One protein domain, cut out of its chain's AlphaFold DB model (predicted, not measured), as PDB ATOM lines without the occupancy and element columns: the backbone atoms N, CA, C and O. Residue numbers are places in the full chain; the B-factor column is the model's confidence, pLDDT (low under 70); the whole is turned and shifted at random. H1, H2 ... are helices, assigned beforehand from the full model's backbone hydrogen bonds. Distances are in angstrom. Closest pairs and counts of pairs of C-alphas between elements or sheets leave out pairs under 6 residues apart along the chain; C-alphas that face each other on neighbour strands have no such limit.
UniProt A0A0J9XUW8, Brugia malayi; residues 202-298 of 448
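What this domain is: This is residues 202 to 298 of the 448 residues of a protein of Brugia malayi (UniProt A0A0J9XUW8). Look for one long helix, H6, that runs along the greatest length of a small helical domain, with H5 set crosswise at its beginning and H7 set crosswise at its end. H1 crosses H6 at about a right angle near Trp 274, the short H3 sits in the core between H1, H6 and H7, and the short H2 and H4 lie on the side of H3 away from H7. The printed part has 97 residues with seven named helices, H1 to H7 in order, and no named strand; the class is all helix. It is compact, with a radius of gyration of the C-alphas of 12.7 A and spans of 35 by 30 by 21 A.

Where its parts are: Find C-alpha 203 at (-40.124, 23.668, -22.896); from there H1, residues 203 to 216, runs 20.1 A to C-alpha 216. Next come H2, residues 224 to 227, 4.9 A long, and H3, residues 238 to 242, 6.2 A. H4, residues 247 to 252, covers 8.4 A, and H5, residues 257 to 263, covers 10.4 A. Find C-alpha 267 at (-28.057, 27.791, -37.304), where H6 sets out for residue 287, 30.2 A away. H7, residues 292 to 298, is 9.8 A long and ends at (-41.451, 11.598, -22.215).

How they stand to each other: Start at H3 and H6, the hubs, which touch three helices each. H3 touches residues 278 to 285 of H6, and the closest C-alphas, those of Ala 242 and Val 278, are 5.0 A apart. H7 touches H3, with C-alphas 239 and 292 at 5.3 A, and touches residues 281 to 285 of H6, about perpendicular at 77 degrees, with C-alphas 285 and 295 closest at 5.0 A. At residues 267 to 270 of H6 you meet H5, which touches it about perpendicular at 80 degrees; C-alphas 257 and 267 are closest at 6.0 A. H1 only just touches H3, through residues 210 to 214, with 3 pairs of C-alphas within 8 A, the closest being Thr 214 and Val 238 at 5.9 A. H1 is close to H6 but not clearly touching, about perpendicular at 90 degrees, with C-alphas 209 and 274 closest at 7.3 A. H2 is close to H4 but not clearly touching, with C-alphas 226 and 250 closest at 6.2 A. H1 and H7 are apart. Every O i to N i+4 pair is within hydrogen-bond range in H1, H3, H4, H6 and H7; H5 has 1 of 3, beside 2 of 4 O i to N i+3 pairs, and H2 is too short for an i+4 pair.

The domain as a whole: The two C-alphas farthest apart, those of Trp 261 and Asn 289, are 36.5 A from each other. The printed part has no cut and no long link. The mean pLDDT of the printed part is 90.2; look at residue 266 for the one value under 70.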
ATOM      1  N   THR A 202     -35.761  25.786 -22.912       87.35
ATOM      2  CA  THR A 202     -37.111  25.969 -22.360       87.35
ATOM      3  C   THR A 202     -38.084  25.007 -23.035       87.35
ATOM      4  O   THR A 202     -37.914  24.664 -24.211       87.35
ATOM      5  N   ASP A 203     -39.146  24.606 -22.339       90.88
ATOM      6  CA  ASP A 203     -40.124  23.668 -22.896       90.88
ATOM      7  C   ASP A 203     -40.734  24.155 -24.217       90.88
ATOM      8  O   ASP A 203     -40.949  23.368 -25.142       90.88
ATOM      9  N   SER A 204     -40.935  25.468 -24.372       89.73
ATOM     10  CA  SER A 204     -41.390  26.011 -25.652       89.73
ATOM     11  C   SER A 204     -40.342  25.862 -26.748       89.73
ATOM     12  O   SER A 204     -40.691  25.454 -27.860       89.73
ATOM     13  N   ALA A 205     -39.076  26.171 -26.466       89.58
ATOM     14  CA  ALA A 205     -38.010  26.022 -27.445       89.58
ATOM     15  C   ALA A 205     -37.806  24.543 -27.827       89.58
ATOM     16  O   ALA A 205     -37.647  24.240 -29.013       89.58
ATOM     17  N   ARG A 206     -37.931  23.619 -26.864       93.50
ATOM     18  CA  ARG A 206     -37.900  22.166 -27.087       93.50
ATOM     19  C   ARG A 206     -39.043  21.693 -27.966       93.50
ATOM     20  O   ARG A 206     -38.803  21.050 -28.984       93.50
ATOM     21  N   GLN A 207     -40.276  22.092 -27.660       93.50
ATOM     22  CA  GLN A 207     -41.444  21.740 -28.468       93.50
ATOM     23  C   GLN A 207     -41.332  22.239 -29.920       93.50
ATOM     24  O   GLN A 207     -41.757  21.550 -30.848       93.50
ATOM     25  N   VAL A 208     -40.738  23.416 -30.150       91.50
ATOM     26  CA  VAL A 208     -40.475  23.938 -31.506       91.50
ATOM     27  C   VAL A 208     -39.444  23.107 -32.241       91.50
ATOM     28  O   VAL A 208     -39.635  22.816 -33.424       91.50
ATOM     29  N   LEU A 209     -38.351  22.776 -31.559       93.95
ATOM     30  CA  LEU A 209     -37.251  22.019 -32.127       93.95
ATOM     31  C   LEU A 209     -37.724  20.617 -32.526       93.95
ATOM     32  O   LEU A 209     -37.547  20.211 -33.674       93.95
ATOM     33  N   TYR A 210     -38.441  19.946 -31.625       95.34
ATOM     34  CA  TYR A 210     -39.028  18.629 -31.861       95.34
ATOM     35  C   TYR A 210     -40.044  18.698 -32.998       95.34
ATOM     36  O   TYR A 210     -39.932  17.965 -33.973       95.34
ATOM     37  N   GLY A 211     -40.974  19.659 -32.952       93.36
ATOM     38  CA  GLY A 211     -41.965  19.844 -34.011       93.36
ATOM     39  C   GLY A 211     -41.357  20.166 -35.382       93.36
ATOM     40  O   GLY A 211     -41.946  19.828 -36.410       93.36
ATOM     41  N   PHE A 212     -40.183  20.804 -35.431       94.17
ATOM     42  CA  PHE A 212     -39.436  20.998 -36.672       94.17
ATOM     43  C   PHE A 212     -38.892  19.681 -37.216       94.17
ATOM     44  O   PHE A 212     -39.125  19.399 -38.391       94.17
ATOM     45  N   VAL A 213     -38.230  18.878 -36.381       95.98
ATOM     46  CA  VAL A 213     -37.705  17.568 -36.787       95.98
ATOM     47  C   VAL A 213     -38.853  16.653 -37.215       95.98
ATOM     48  O   VAL A 213     -38.869  16.212 -38.359       95.98
ATOM     49  N   THR A 214     -39.897  16.494 -36.392       94.88
ATOM     50  CA  THR A 214     -41.095  15.703 -36.734       94.88
ATOM     51  C   THR A 214     -41.703  16.115 -38.072       94.88
ATOM     52  O   THR A 214     -42.098  15.268 -38.865       94.88
ATOM     53  N   LYS A 215     -41.777  17.422 -38.368       93.63
ATOM     54  CA  LYS A 215     -42.312  17.901 -39.651       93.63
ATOM     55  C   LYS A 215     -41.506  17.368 -40.837       93.63
ATOM     56  O   LYS A 215     -42.112  17.081 -41.871       93.63
ATOM     57  N   TRP A 216     -40.183  17.313 -40.719       93.90
ATOM     58  CA  TRP A 216     -39.292  16.849 -41.781       93.90
ATOM     59  C   TRP A 216     -39.173  15.331 -41.854       93.90
ATOM     60  O   TRP A 216     -38.841  14.833 -42.915       93.90
ATOM     61  N   LEU A 217     -39.555  14.614 -40.800       93.93
ATOM     62  CA  LEU A 217     -39.703  13.157 -40.818       93.93
ATOM     63  C   LEU A 217     -41.029  12.682 -41.432       93.93
ATOM     64  O   LEU A 217     -41.255  11.491 -41.580       93.93
ATOM     65  N   LEU A 218     -41.948  13.579 -41.804       91.64
ATOM     66  CA  LEU A 218     -43.150  13.156 -42.530       91.64
ATOM     67  C   LEU A 218     -42.768  12.669 -43.941       91.64
ATOM     68  O   LEU A 218     -42.049  13.408 -44.616       91.64
ATOM     69  N   PRO A 219     -43.340  11.560 -44.459       86.03
ATOM     70  CA  PRO A 219     -42.970  10.996 -45.768       86.03
ATOM     71  C   PRO A 219     -42.991  12.005 -46.926       86.03
ATOM     72  O   PRO A 219     -42.135  12.017 -47.793       86.03
ATOM     73  N   ARG A 220     -43.939  12.949 -46.906       88.66
ATOM     74  CA  ARG A 220     -44.049  14.013 -47.925       88.66
ATOM     75  C   ARG A 220     -42.934  15.073 -47.899       88.66
ATOM     76  O   ARG A 220     -42.892  15.911 -48.793       88.66
ATOM     77  N   ASN A 221     -42.160  15.143 -46.818       89.99
ATOM     78  CA  ASN A 221     -41.148  16.171 -46.575       89.99
ATOM     79  C   ASN A 221     -39.739  15.578 -46.405       89.99
ATOM     80  O   ASN A 221     -38.785  16.336 -46.561       89.99
ATOM     81  N   CYS A 222     -39.615  14.296 -46.047       89.31
ATOM     82  CA  CYS A 222     -38.335  13.651 -45.763       89.31
ATOM     83  C   CYS A 222     -37.453  13.620 -47.021       89.31
ATOM     84  O   CYS A 222     -37.913  13.150 -48.062       89.31
ATOM     85  N   PRO A 223     -36.219  14.154 -46.974       88.10
ATOM     86  CA  PRO A 223     -35.246  13.953 -48.045       88.10
ATOM     87  C   PRO A 223     -34.925  12.465 -48.203       88.10
ATOM     88  O   PRO A 223     -34.729  11.781 -47.199       88.10
ATOM     89  N   SER A 224     -34.826  11.975 -49.439       87.90
ATOM     90  CA  SER A 224     -34.575  10.554 -49.722       87.90
ATOM     91  C   SER A 224     -33.274  10.054 -49.090       87.90
ATOM     92  O   SER A 224     -33.229   8.961 -48.543       87.90
ATOM     93  N   GLU A 225     -32.236  10.889 -49.060       90.45
ATOM     94  CA  GLU A 225     -30.948  10.558 -48.445       90.45
ATOM     95  C   GLU A 225     -31.038  10.404 -46.921       90.45
ATOM     96  O   GLU A 225     -30.243   9.686 -46.319       90.45
ATOM     97  N   LEU A 226     -31.990  11.095 -46.285       90.93
ATOM     98  CA  LEU A 226     -32.260  10.928 -44.862       90.93
ATOM     99  C   LEU A 226     -33.135   9.696 -44.609       90.93
ATOM    100  O   LEU A 226     -32.915   8.990 -43.630       90.93
ATOM    101  N   GLU A 227     -34.105   9.434 -45.484       91.95
ATOM    102  CA  GLU A 227     -34.956   8.242 -45.437       91.95
ATOM    103  C   GLU A 227     -34.130   6.949 -45.476       91.95
ATOM    104  O   GLU A 227     -34.356   6.070 -44.653       91.95
ATOM    105  N   GLU A 228     -33.095   6.887 -46.319       91.65
ATOM    106  CA  GLU A 228     -32.149   5.760 -46.384       91.65
ATOM    107  C   GLU A 228     -31.363   5.518 -45.082       91.65
ATOM    108  O   GLU A 228     -30.855   4.421 -44.857       91.65
ATOM    109  N   MET A 229     -31.226   6.535 -44.225       93.26
ATOM    110  CA  MET A 229     -30.545   6.402 -42.934       93.26
ATOM    111  C   MET A 229     -31.489   5.928 -41.823       93.26
ATOM    112  O   MET A 229     -31.018   5.397 -40.817       93.26
ATOM    113  N   LEU A 230     -32.793   6.171 -41.966       92.91
ATOM    114  CA  LEU A 230     -33.801   5.906 -40.942       92.91
ATOM    115  C   LEU A 230     -34.141   4.408 -40.852       92.91
ATOM    116  O   LEU A 230     -34.006   3.673 -41.828       92.91
ATOM    117  N   PRO A 231     -34.590   3.926 -39.677       91.04
ATOM    118  CA  PRO A 231     -35.000   2.533 -39.529       91.04
ATOM    119  C   PRO A 231     -36.236   2.227 -40.386       91.04
ATOM    120  O   PRO A 231     -37.113   3.078 -40.542       91.04
ATOM    121  N   GLU A 232     -36.349   0.991 -40.870       89.04
ATOM    122  CA  GLU A 232     -37.524   0.518 -41.613       89.04
ATOM    123  C   GLU A 232     -38.778   0.525 -40.714       89.04
ATOM    124  O   GLU A 232     -38.998  -0.380 -39.908       89.04
ATOM    125  N   LYS A 233     -39.591   1.585 -40.822       88.00
ATOM    126  CA  LYS A 233     -40.850   1.794 -40.090       88.00
ATOM    127  C   LYS A 233     -41.829   2.609 -40.938       88.00
ATOM    128  O   LYS A 233     -41.413   3.417 -41.761       88.00
ATOM    129  N   GLU A 234     -43.132   2.449 -40.693       82.90
ATOM    130  CA  GLU A 234     -44.176   3.228 -41.387       82.90
ATOM    131  C   GLU A 234     -44.138   4.723 -41.045       82.90
ATOM    132  O   GLU A 234     -44.476   5.575 -41.869       82.90
ATOM    133  N   THR A 235     -43.766   5.050 -39.806       88.63
ATOM    134  CA  THR A 235     -43.649   6.429 -39.333       88.63
ATOM    135  C   THR A 235     -42.418   6.579 -38.454       88.63
ATOM    136  O   THR A 235     -42.077   5.674 -37.692       88.63
ATOM    137  N   TRP A 236     -41.764   7.736 -38.562       93.60
ATOM    138  CA  TRP A 236     -40.590   8.080 -37.767       93.60
ATOM    139  C   TRP A 236     -40.908   9.216 -36.799       93.60
ATOM    140  O   TRP A 236     -41.579  10.196 -37.142       93.60
ATOM    141  N   ASN A 237     -40.383   9.103 -35.586       94.50
ATOM    142  CA  ASN A 237     -40.439  10.124 -34.554       94.50
ATOM    143  C   ASN A 237     -39.050  10.744 -34.307       94.50
ATOM    144  O   ASN A 237     -38.038  10.363 -34.896       94.50
ATOM    145  N   VAL A 238     -38.994  11.763 -33.448       96.49
ATOM    146  CA  VAL A 238     -37.741  12.488 -33.175       96.49
ATOM    147  C   VAL A 238     -36.692  11.615 -32.492       96.49
ATOM    148  O   VAL A 238     -35.503  11.854 -32.687       96.49
ATOM    149  N   ALA A 239     -37.113  10.606 -31.722       97.23
ATOM    150  CA  ALA A 239     -36.205   9.654 -31.106       97.23
ATOM    151  C   ALA A 239     -35.600   8.694 -32.145       97.23
ATOM    152  O   ALA A 239     -34.404   8.433 -32.070       97.23
ATOM    153  N   ASP A 240     -36.359   8.248 -33.157       96.09
ATOM    154  CA  ASP A 240     -35.801   7.469 -34.277       96.09
ATOM    155  C   ASP A 240     -34.695   8.265 -34.997       96.09
ATOM    156  O   ASP A 240     -33.611   7.744 -35.253       96.09
ATOM    157  N   PHE A 241     -34.928   9.558 -35.248       97.00
ATOM    158  CA  PHE A 241     -33.921  10.438 -35.850       97.00
ATOM    159  C   PHE A 241     -32.712  10.678 -34.929       97.00
ATOM    160  O   PHE A 241     -31.582  10.726 -35.408       97.00
ATOM    161  N   ALA A 242     -32.907  10.778 -33.611       97.16
ATOM    162  CA  ALA A 242     -31.819  10.913 -32.636       97.16
ATOM    163  C   ALA A 242     -30.957   9.640 -32.497       97.16
ATOM    164  O   ALA A 242     -29.777   9.718 -32.144       97.16
ATOM    165  N   LEU A 243     -31.515   8.463 -32.793       96.38
ATOM    166  CA  LEU A 243     -30.797   7.184 -32.748       96.38
ATOM    167  C   LEU A 243     -29.903   6.930 -33.970       96.38
ATOM    168  O   LEU A 243     -29.105   5.994 -33.946       96.38
ATOM    169  N   LEU A 244     -29.964   7.773 -35.007       95.73
ATOM    170  CA  LEU A 244     -29.022   7.700 -36.125       95.73
ATOM    171  C   LEU A 244     -27.585   7.875 -35.624       95.73
ATOM    172  O   LEU A 244     -27.302   8.805 -34.860       95.73
ATOM    173  N   GLN A 245     -26.692   6.987 -36.070       91.85
ATOM    174  CA  GLN A 245     -25.281   6.973 -35.669       91.85
ATOM    175  C   GLN A 245     -24.571   8.261 -36.104       91.85
ATOM    176  O   GLN A 245     -23.981   8.960 -35.282       91.85
ATOM    177  N   ASP A 246     -24.707   8.621 -37.382       93.40
ATOM    178  CA  ASP A 246     -24.123   9.834 -37.955       93.40
ATOM    179  C   ASP A 246     -25.102  11.017 -37.863       93.40
ATOM    180  O   ASP A 246     -25.811  11.367 -38.813       93.40
ATOM    181  N   GLN A 247     -25.162  11.625 -36.674       94.76
ATOM    182  CA  GLN A 247     -25.985  12.816 -36.440       94.76
ATOM    183  C   GLN A 247     -25.535  14.009 -37.277       94.76
ATOM    184  O   GLN A 247     -26.375  14.791 -37.713       94.76
ATOM    185  N   GLU A 248     -24.236  14.173 -37.515       89.88
ATOM    186  CA  GLU A 248     -23.724  15.321 -38.262       89.88
ATOM    187  C   GLU A 248     -24.253  15.318 -39.700       89.88
ATOM    188  O   GLU A 248     -24.807  16.323 -40.172       89.88
ATOM    189  N   LYS A 249     -24.191  14.154 -40.356       91.15
ATOM    190  CA  LYS A 249     -24.769  13.940 -41.681       91.15
ATOM    191  C   LYS A 249     -26.289  14.038 -41.657       91.15
ATOM    192  O   LYS A 249     -26.849  14.775 -42.467       91.15
ATOM    193  N   ALA A 250     -26.971  13.398 -40.709       93.60
ATOM    194  CA  ALA A 250     -28.433  13.452 -40.625       93.60
ATOM    195  C   ALA A 250     -28.961  14.894 -40.470       93.60
ATOM    196  O   ALA A 250     -29.875  15.328 -41.176       93.60
ATOM    197  N   ILE A 251     -28.329  15.685 -39.598       91.37
ATOM    198  CA  ILE A 251     -28.630  17.105 -39.384       91.37
ATOM    199  C   ILE A 251     -28.389  17.909 -40.670       91.37
ATOM    200  O   ILE A 251     -29.078  18.902 -40.902       91.37
ATOM    201  N   SER A 252     -27.438  17.537 -41.526       87.62
ATOM    202  CA  SER A 252     -27.138  18.290 -42.751       87.62
ATOM    203  C   SER A 252     -28.301  18.332 -43.757       87.62
ATOM    204  O   SER A 252     -28.448  19.330 -44.465       87.62
ATOM    205  N   TYR A 253     -29.172  17.317 -43.750       89.07
ATOM    206  CA  TYR A 253     -30.323  17.217 -44.651       89.07
ATOM    207  C   TYR A 253     -31.519  18.087 -44.242       89.07
ATOM    208  O   TYR A 253     -32.399  18.363 -45.059       89.07
ATOM    209  N   LEU A 254     -31.572  18.559 -42.991       87.79
ATOM    210  CA  LEU A 254     -32.691  19.371 -42.515       87.79
ATOM    211  C   LEU A 254     -32.457  20.878 -42.763       87.79
ATOM    212  O   LEU A 254     -31.375  21.404 -42.493       87.79
ATOM    213  N   PRO A 255     -33.470  21.655 -43.202       84.44
ATOM    214  CA  PRO A 255     -33.306  23.082 -43.490       84.44
ATOM    215  C   PRO A 255     -33.441  23.958 -42.232       84.44
ATOM    216  O   PRO A 255     -34.393  24.739 -42.068       84.44
ATOM    217  N   TRP A 256     -32.447  23.861 -41.347       83.36
ATOM    218  CA  TRP A 256     -32.357  24.574 -40.062       83.36
ATOM    219  C   TRP A 256     -32.469  26.094 -40.170       83.36
ATOM    220  O   TRP A 256     -32.917  26.748 -39.231       83.36
ATOM    221  N   LEU A 257     -32.121  26.676 -41.324       76.51
ATOM    222  CA  LEU A 257     -32.258  28.115 -41.562       76.51
ATOM    223  C   LEU A 257     -33.688  28.607 -41.286       76.51
ATOM    224  O   LEU A 257     -33.879  29.712 -40.785       76.51
ATOM    225  N   SER A 258     -34.697  27.772 -41.545       78.73
ATOM    226  CA  SER A 258     -36.099  28.115 -41.288       78.73
ATOM    227  C   SER A 258     -36.449  28.263 -39.797       78.73
ATOM    228  O   SER A 258     -37.426  28.944 -39.478       78.73
ATOM    229  N   LEU A 259     -35.654  27.687 -38.886       81.31
ATOM    230  CA  LEU A 259     -35.821  27.839 -37.436       81.31
ATOM    231  C   LEU A 259     -35.212  29.128 -36.886       81.31
ATOM    232  O   LEU A 259     -35.691  29.612 -35.863       81.31
ATOM    233  N   THR A 260     -34.226  29.720 -37.567       75.56
ATOM    234  CA  THR A 260     -33.553  30.948 -37.098       75.56
ATOM    235  C   THR A 260     -34.545  32.083 -36.838       75.56
ATOM    236  O   THR A 260     -34.473  32.764 -35.821       75.56
ATOM    237  N   TRP A 261     -35.559  32.212 -37.695       70.55
ATOM    238  CA  TRP A 261     -36.628  33.196 -37.541       70.55
ATOM    239  C   TRP A 261     -37.552  32.918 -36.355       70.55
ATOM    240  O   TRP A 261     -38.097  33.864 -35.788       70.55
ATOM    241  N   LYS A 262     -37.748  31.646 -35.987       74.70
ATOM    242  CA  LYS A 262     -38.619  31.247 -34.874       74.70
ATOM    243  C   LYS A 262     -37.915  31.379 -33.531       74.70
ATOM    244  O   LYS A 262     -38.462  32.022 -32.649       74.70
ATOM    245  N   MET A 263     -36.715  30.814 -33.424       76.96
ATOM    246  CA  MET A 263     -35.962  30.726 -32.170       76.96
ATOM    247  C   MET A 263     -35.065  31.939 -31.913       76.96
ATOM    248  O   MET A 263     -34.510  32.037 -30.828       76.96
ATOM    249  N   LEU A 264     -34.876  32.826 -32.902       71.09
ATOM    250  CA  LEU A 264     -33.919  33.941 -32.843       71.09
ATOM    251  C   LEU A 264     -32.481  33.505 -32.518       71.09
ATOM    252  O   LEU A 264     -31.724  34.219 -31.872       71.09
ATOM    253  N   ARG A 265     -32.095  32.318 -32.989       73.95
ATOM    254  CA  ARG A 265     -30.756  31.755 -32.790       73.95
ATOM    255  C   ARG A 265     -30.108  31.436 -34.141       73.95
ATOM    256  O   ARG A 265     -30.814  31.001 -35.055       73.95
ATOM    257  N   PRO A 266     -28.787  31.631 -34.302       69.68
ATOM    258  CA  PRO A 266     -28.064  31.199 -35.496       69.68
ATOM    259  C   PRO A 266     -28.153  29.683 -35.711       69.68
ATOM    260  O   PRO A 266     -28.276  28.916 -34.757       69.68
ATOM    261  N   VAL A 267     -28.021  29.229 -36.965       74.64
ATOM    262  CA  VAL A 267     -28.057  27.791 -37.304       74.64
ATOM    263  C   VAL A 267     -27.062  26.955 -36.478       74.64
ATOM    264  O   VAL A 267     -27.496  25.927 -35.961       74.64
ATOM    265  N   PRO A 268     -25.785  27.354 -36.291       77.89
ATOM    266  CA  PRO A 268     -24.845  26.570 -35.483       77.89
ATOM    267  C   PRO A 268     -25.312  26.365 -34.036       77.89
ATOM    268  O   PRO A 268     -25.220  25.261 -33.509       77.89
ATOM    269  N   VAL A 269     -25.895  27.401 -33.425       80.68
ATOM    270  CA  VAL A 269     -26.445  27.336 -32.064       80.68
ATOM    271  C   VAL A 269     -27.627  26.371 -32.006       80.68
ATOM    272  O   VAL A 269     -27.683  25.521 -31.126       80.68
ATOM    273  N   ILE A 270     -28.556  26.458 -32.964       85.19
ATOM    274  CA  ILE A 270     -29.719  25.560 -33.027       85.19
ATOM    275  C   ILE A 270     -29.273  24.100 -33.183       85.19
ATOM    276  O   ILE A 270     -29.801  23.231 -32.496       85.19
ATOM    277  N   LYS A 271     -28.284  23.830 -34.045       88.06
ATOM    278  CA  LYS A 271     -27.726  22.481 -34.223       88.06
ATOM    279  C   LYS A 271     -27.078  21.958 -32.939       88.06
ATOM    280  O   LYS A 271     -27.306  20.811 -32.577       88.06
ATOM    281  N   LYS A 272     -26.328  22.799 -32.220       87.75
ATOM    282  CA  LYS A 272     -25.726  22.433 -30.928       87.75
ATOM    283  C   LYS A 272     -26.787  22.107 -29.870       87.75
ATOM    284  O   LYS A 272     -26.644  21.126 -29.153       87.75
ATOM    285  N   LEU A 273     -27.869  22.887 -29.808       89.78
ATOM    286  CA  LEU A 273     -29.011  22.602 -28.929       89.78
ATOM    287  C   LEU A 273     -29.696  21.282 -29.301       89.78
ATOM    288  O   LEU A 273     -30.031  20.504 -28.418       89.78
ATOM    289  N   TRP A 274     -29.858  21.004 -30.598       94.14
ATOM    290  CA  TRP A 274     -30.379  19.718 -31.057       94.14
ATOM    291  C   TRP A 274     -29.505  18.547 -30.606       94.14
ATOM    292  O   TRP A 274     -30.044  17.570 -30.106       94.14
ATOM    293  N   LEU A 275     -28.178  18.653 -30.702       92.97
ATOM    294  CA  LEU A 275     -27.276  17.593 -30.239       92.97
ATOM    295  C   LEU A 275     -27.421  17.306 -28.734       92.97
ATOM    296  O   LEU A 275     -27.444  16.145 -28.347       92.97
ATOM    297  N   LYS A 276     -27.635  18.328 -27.892       92.51
ATOM    298  CA  LYS A 276     -27.963  18.108 -26.469       92.51
ATOM    299  C   LYS A 276     -29.283  17.344 -26.288       92.51
ATOM    300  O   LYS A 276     -29.396  16.468 -25.434       92.51
ATOM    301  N   GLU A 277     -30.293  17.659 -27.097       94.68
ATOM    302  CA  GLU A 277     -31.573  16.941 -27.069       94.68
ATOM    303  C   GLU A 277     -31.458  15.514 -27.634       94.68
ATOM    304  O   GLU A 277     -32.183  14.629 -27.186       94.68
ATOM    305  N   VAL A 278     -30.518  15.248 -28.550       95.85
ATOM    306  CA  VAL A 278     -30.190  13.887 -29.005       95.85
ATOM    307  C   VAL A 278     -29.703  13.034 -27.839       95.85
ATOM    308  O   VAL A 278     -30.215  11.932 -27.658       95.85
ATOM    309  N   ASP A 279     -28.782  13.541 -27.020       94.29
ATOM    310  CA  ASP A 279     -28.281  12.810 -25.851       94.29
ATOM    311  C   ASP A 279     -29.412  12.514 -24.855       94.29
ATOM    312  O   ASP A 279     -29.568  11.383 -24.388       94.29
ATOM    313  N   ARG A 280     -30.286  13.503 -24.609       94.46
ATOM    314  CA  ARG A 280     -31.496  13.340 -23.785       94.46
ATOM    315  C   ARG A 280     -32.435  12.268 -24.347       94.46
ATOM    316  O   ARG A 280     -32.948  11.442 -23.588       94.46
ATOM    317  N   LEU A 281     -32.683  12.272 -25.658       96.76
ATOM    318  CA  LEU A 281     -33.540  11.290 -26.331       96.76
ATOM    319  C   LEU A 281     -32.939   9.885 -26.268       96.76
ATOM    320  O   LEU A 281     -33.661   8.954 -25.927       96.76
ATOM    321  N   ARG A 282     -31.634   9.734 -26.516       96.66
ATOM    322  CA  ARG A 282     -30.919   8.448 -26.441       96.66
ATOM    323  C   ARG A 282     -30.990   7.842 -25.042       96.66
ATOM    324  O   ARG A 282     -31.468   6.720 -24.902       96.66
ATOM    325  N   ALA A 283     -30.649   8.617 -24.011       96.03
ATOM    326  CA  ALA A 283     -30.747   8.171 -22.618       96.03
ATOM    327  C   ALA A 283     -32.187   7.777 -22.235       96.03
ATOM    328  O   ALA A 283     -32.428   6.824 -21.490       96.03
ATOM    329  N   THR A 284     -33.180   8.492 -22.769       96.56
ATOM    330  CA  THR A 284     -34.593   8.187 -22.516       96.56
ATOM    331  C   THR A 284     -35.052   6.932 -23.268       96.56
ATOM    332  O   THR A 284     -35.798   6.137 -22.698       96.56
ATOM    333  N   CYS A 285     -34.587   6.707 -24.501       96.65
ATOM    334  CA  CYS A 285     -34.804   5.462 -25.244       96.65
ATOM    335  C   CYS A 285     -34.235   4.261 -24.493       96.65
ATOM    336  O   CYS A 285     -34.933   3.262 -24.341       96.65
ATOM    337  N   GLU A 286     -33.008   4.363 -23.981       96.08
ATOM    338  CA  GLU A 286     -32.384   3.312 -23.167       96.08
ATOM    339  C   GLU A 286     -33.228   2.998 -21.928       96.08
ATOM    340  O   GLU A 286     -33.548   1.839 -21.670       96.08
ATOM    341  N   ARG A 287     -33.697   4.034 -21.216       96.46
ATOM    342  CA  ARG A 287     -34.589   3.880 -20.055       96.46
ATOM    343  C   ARG A 287     -35.905   3.167 -20.388       96.46
ATOM    344  O   ARG A 287     -36.472   2.504 -19.523       96.46
ATOM    345  N   PHE A 288     -36.405   3.313 -21.612       95.96
ATOM    346  CA  PHE A 288     -37.617   2.643 -22.088       95.96
ATOM    347  C   PHE A 288     -37.324   1.406 -22.957       95.96
ATOM    348  O   PHE A 288     -38.165   1.025 -23.766       95.96
ATOM    349  N   ASN A 289     -36.170   0.748 -22.781       94.39
ATOM    350  CA  ASN A 289     -35.796  -0.491 -23.482       94.39
ATOM    351  C   ASN A 289     -35.860  -0.382 -25.021       94.39
ATOM    352  O   ASN A 289     -36.270  -1.321 -25.701       94.39
ATOM    353  N   GLY A 290     -35.488   0.775 -25.572       92.34
ATOM    354  CA  GLY A 290     -35.495   1.042 -27.013       92.34
ATOM    355  C   GLY A 290     -36.839   1.509 -27.585       92.34
ATOM    356  O   GLY A 290     -36.944   1.698 -28.795       92.34
ATOM    357  N   ASP A 291     -37.861   1.727 -26.752       95.06
ATOM    358  CA  ASP A 291     -39.161   2.248 -27.188       95.06
ATOM    359  C   ASP A 291     -39.073   3.748 -27.538       95.06
ATOM    360  O   ASP A 291     -39.084   4.629 -26.669       95.06
ATOM    361  N   THR A 292     -38.963   4.039 -28.840       95.85
ATOM    362  CA  THR A 292     -38.759   5.399 -29.362       95.85
ATOM    363  C   THR A 292     -39.997   6.287 -29.231       95.85
ATOM    364  O   THR A 292     -39.868   7.508 -29.083       95.85
ATOM    365  N   GLU A 293     -41.196   5.703 -29.216       94.47
ATOM    366  CA  GLU A 293     -42.444   6.445 -29.019       94.47
ATOM    367  C   GLU A 293     -42.551   6.931 -27.576       94.47
ATOM    368  O   GLU A 293     -42.707   8.134 -27.348       94.47
ATOM    369  N   LYS A 294     -42.351   6.035 -26.596       95.61
ATOM    370  CA  LYS A 294     -42.328   6.415 -25.172       95.61
ATOM    371  C   LYS A 294     -41.235   7.430 -24.867       95.61
ATOM    372  O   LYS A 294     -41.460   8.356 -24.088       95.61
ATOM    373  N   ALA A 295     -40.062   7.282 -25.482       96.49
ATOM    374  CA  ALA A 295     -38.976   8.233 -25.302       96.49
ATOM    375  C   ALA A 295     -39.309   9.617 -25.870       96.49
ATOM    376  O   ALA A 295     -39.077  10.630 -25.205       96.49
ATOM    377  N   THR A 296     -39.911   9.662 -27.061       95.29
ATOM    378  CA  THR A 296     -40.405  10.908 -27.654       95.29
ATOM    379  C   THR A 296     -41.440  11.568 -26.745       95.29
ATOM    380  O   THR A 296     -41.294  12.744 -26.416       95.29
ATOM    381  N   ASP A 297     -42.448  10.818 -26.295       94.49
ATOM    382  CA  ASP A 297     -43.527  11.331 -25.444       94.49
ATOM    383  C   ASP A 297     -43.033  11.846 -24.085       94.49
ATOM    384  O   ASP A 297     -43.549  12.844 -23.585       94.49
ATOM    385  N   ALA A 298     -42.032  11.191 -23.492       94.53
ATOM    386  CA  ALA A 298     -41.451  11.598 -22.215       94.53
ATOM    387  C   ALA A 298     -40.582  12.862 -22.322       94.53
ATOM    388  O   ALA A 298     -40.481  13.623 -21.361       94.53
TER     389      ALA A 298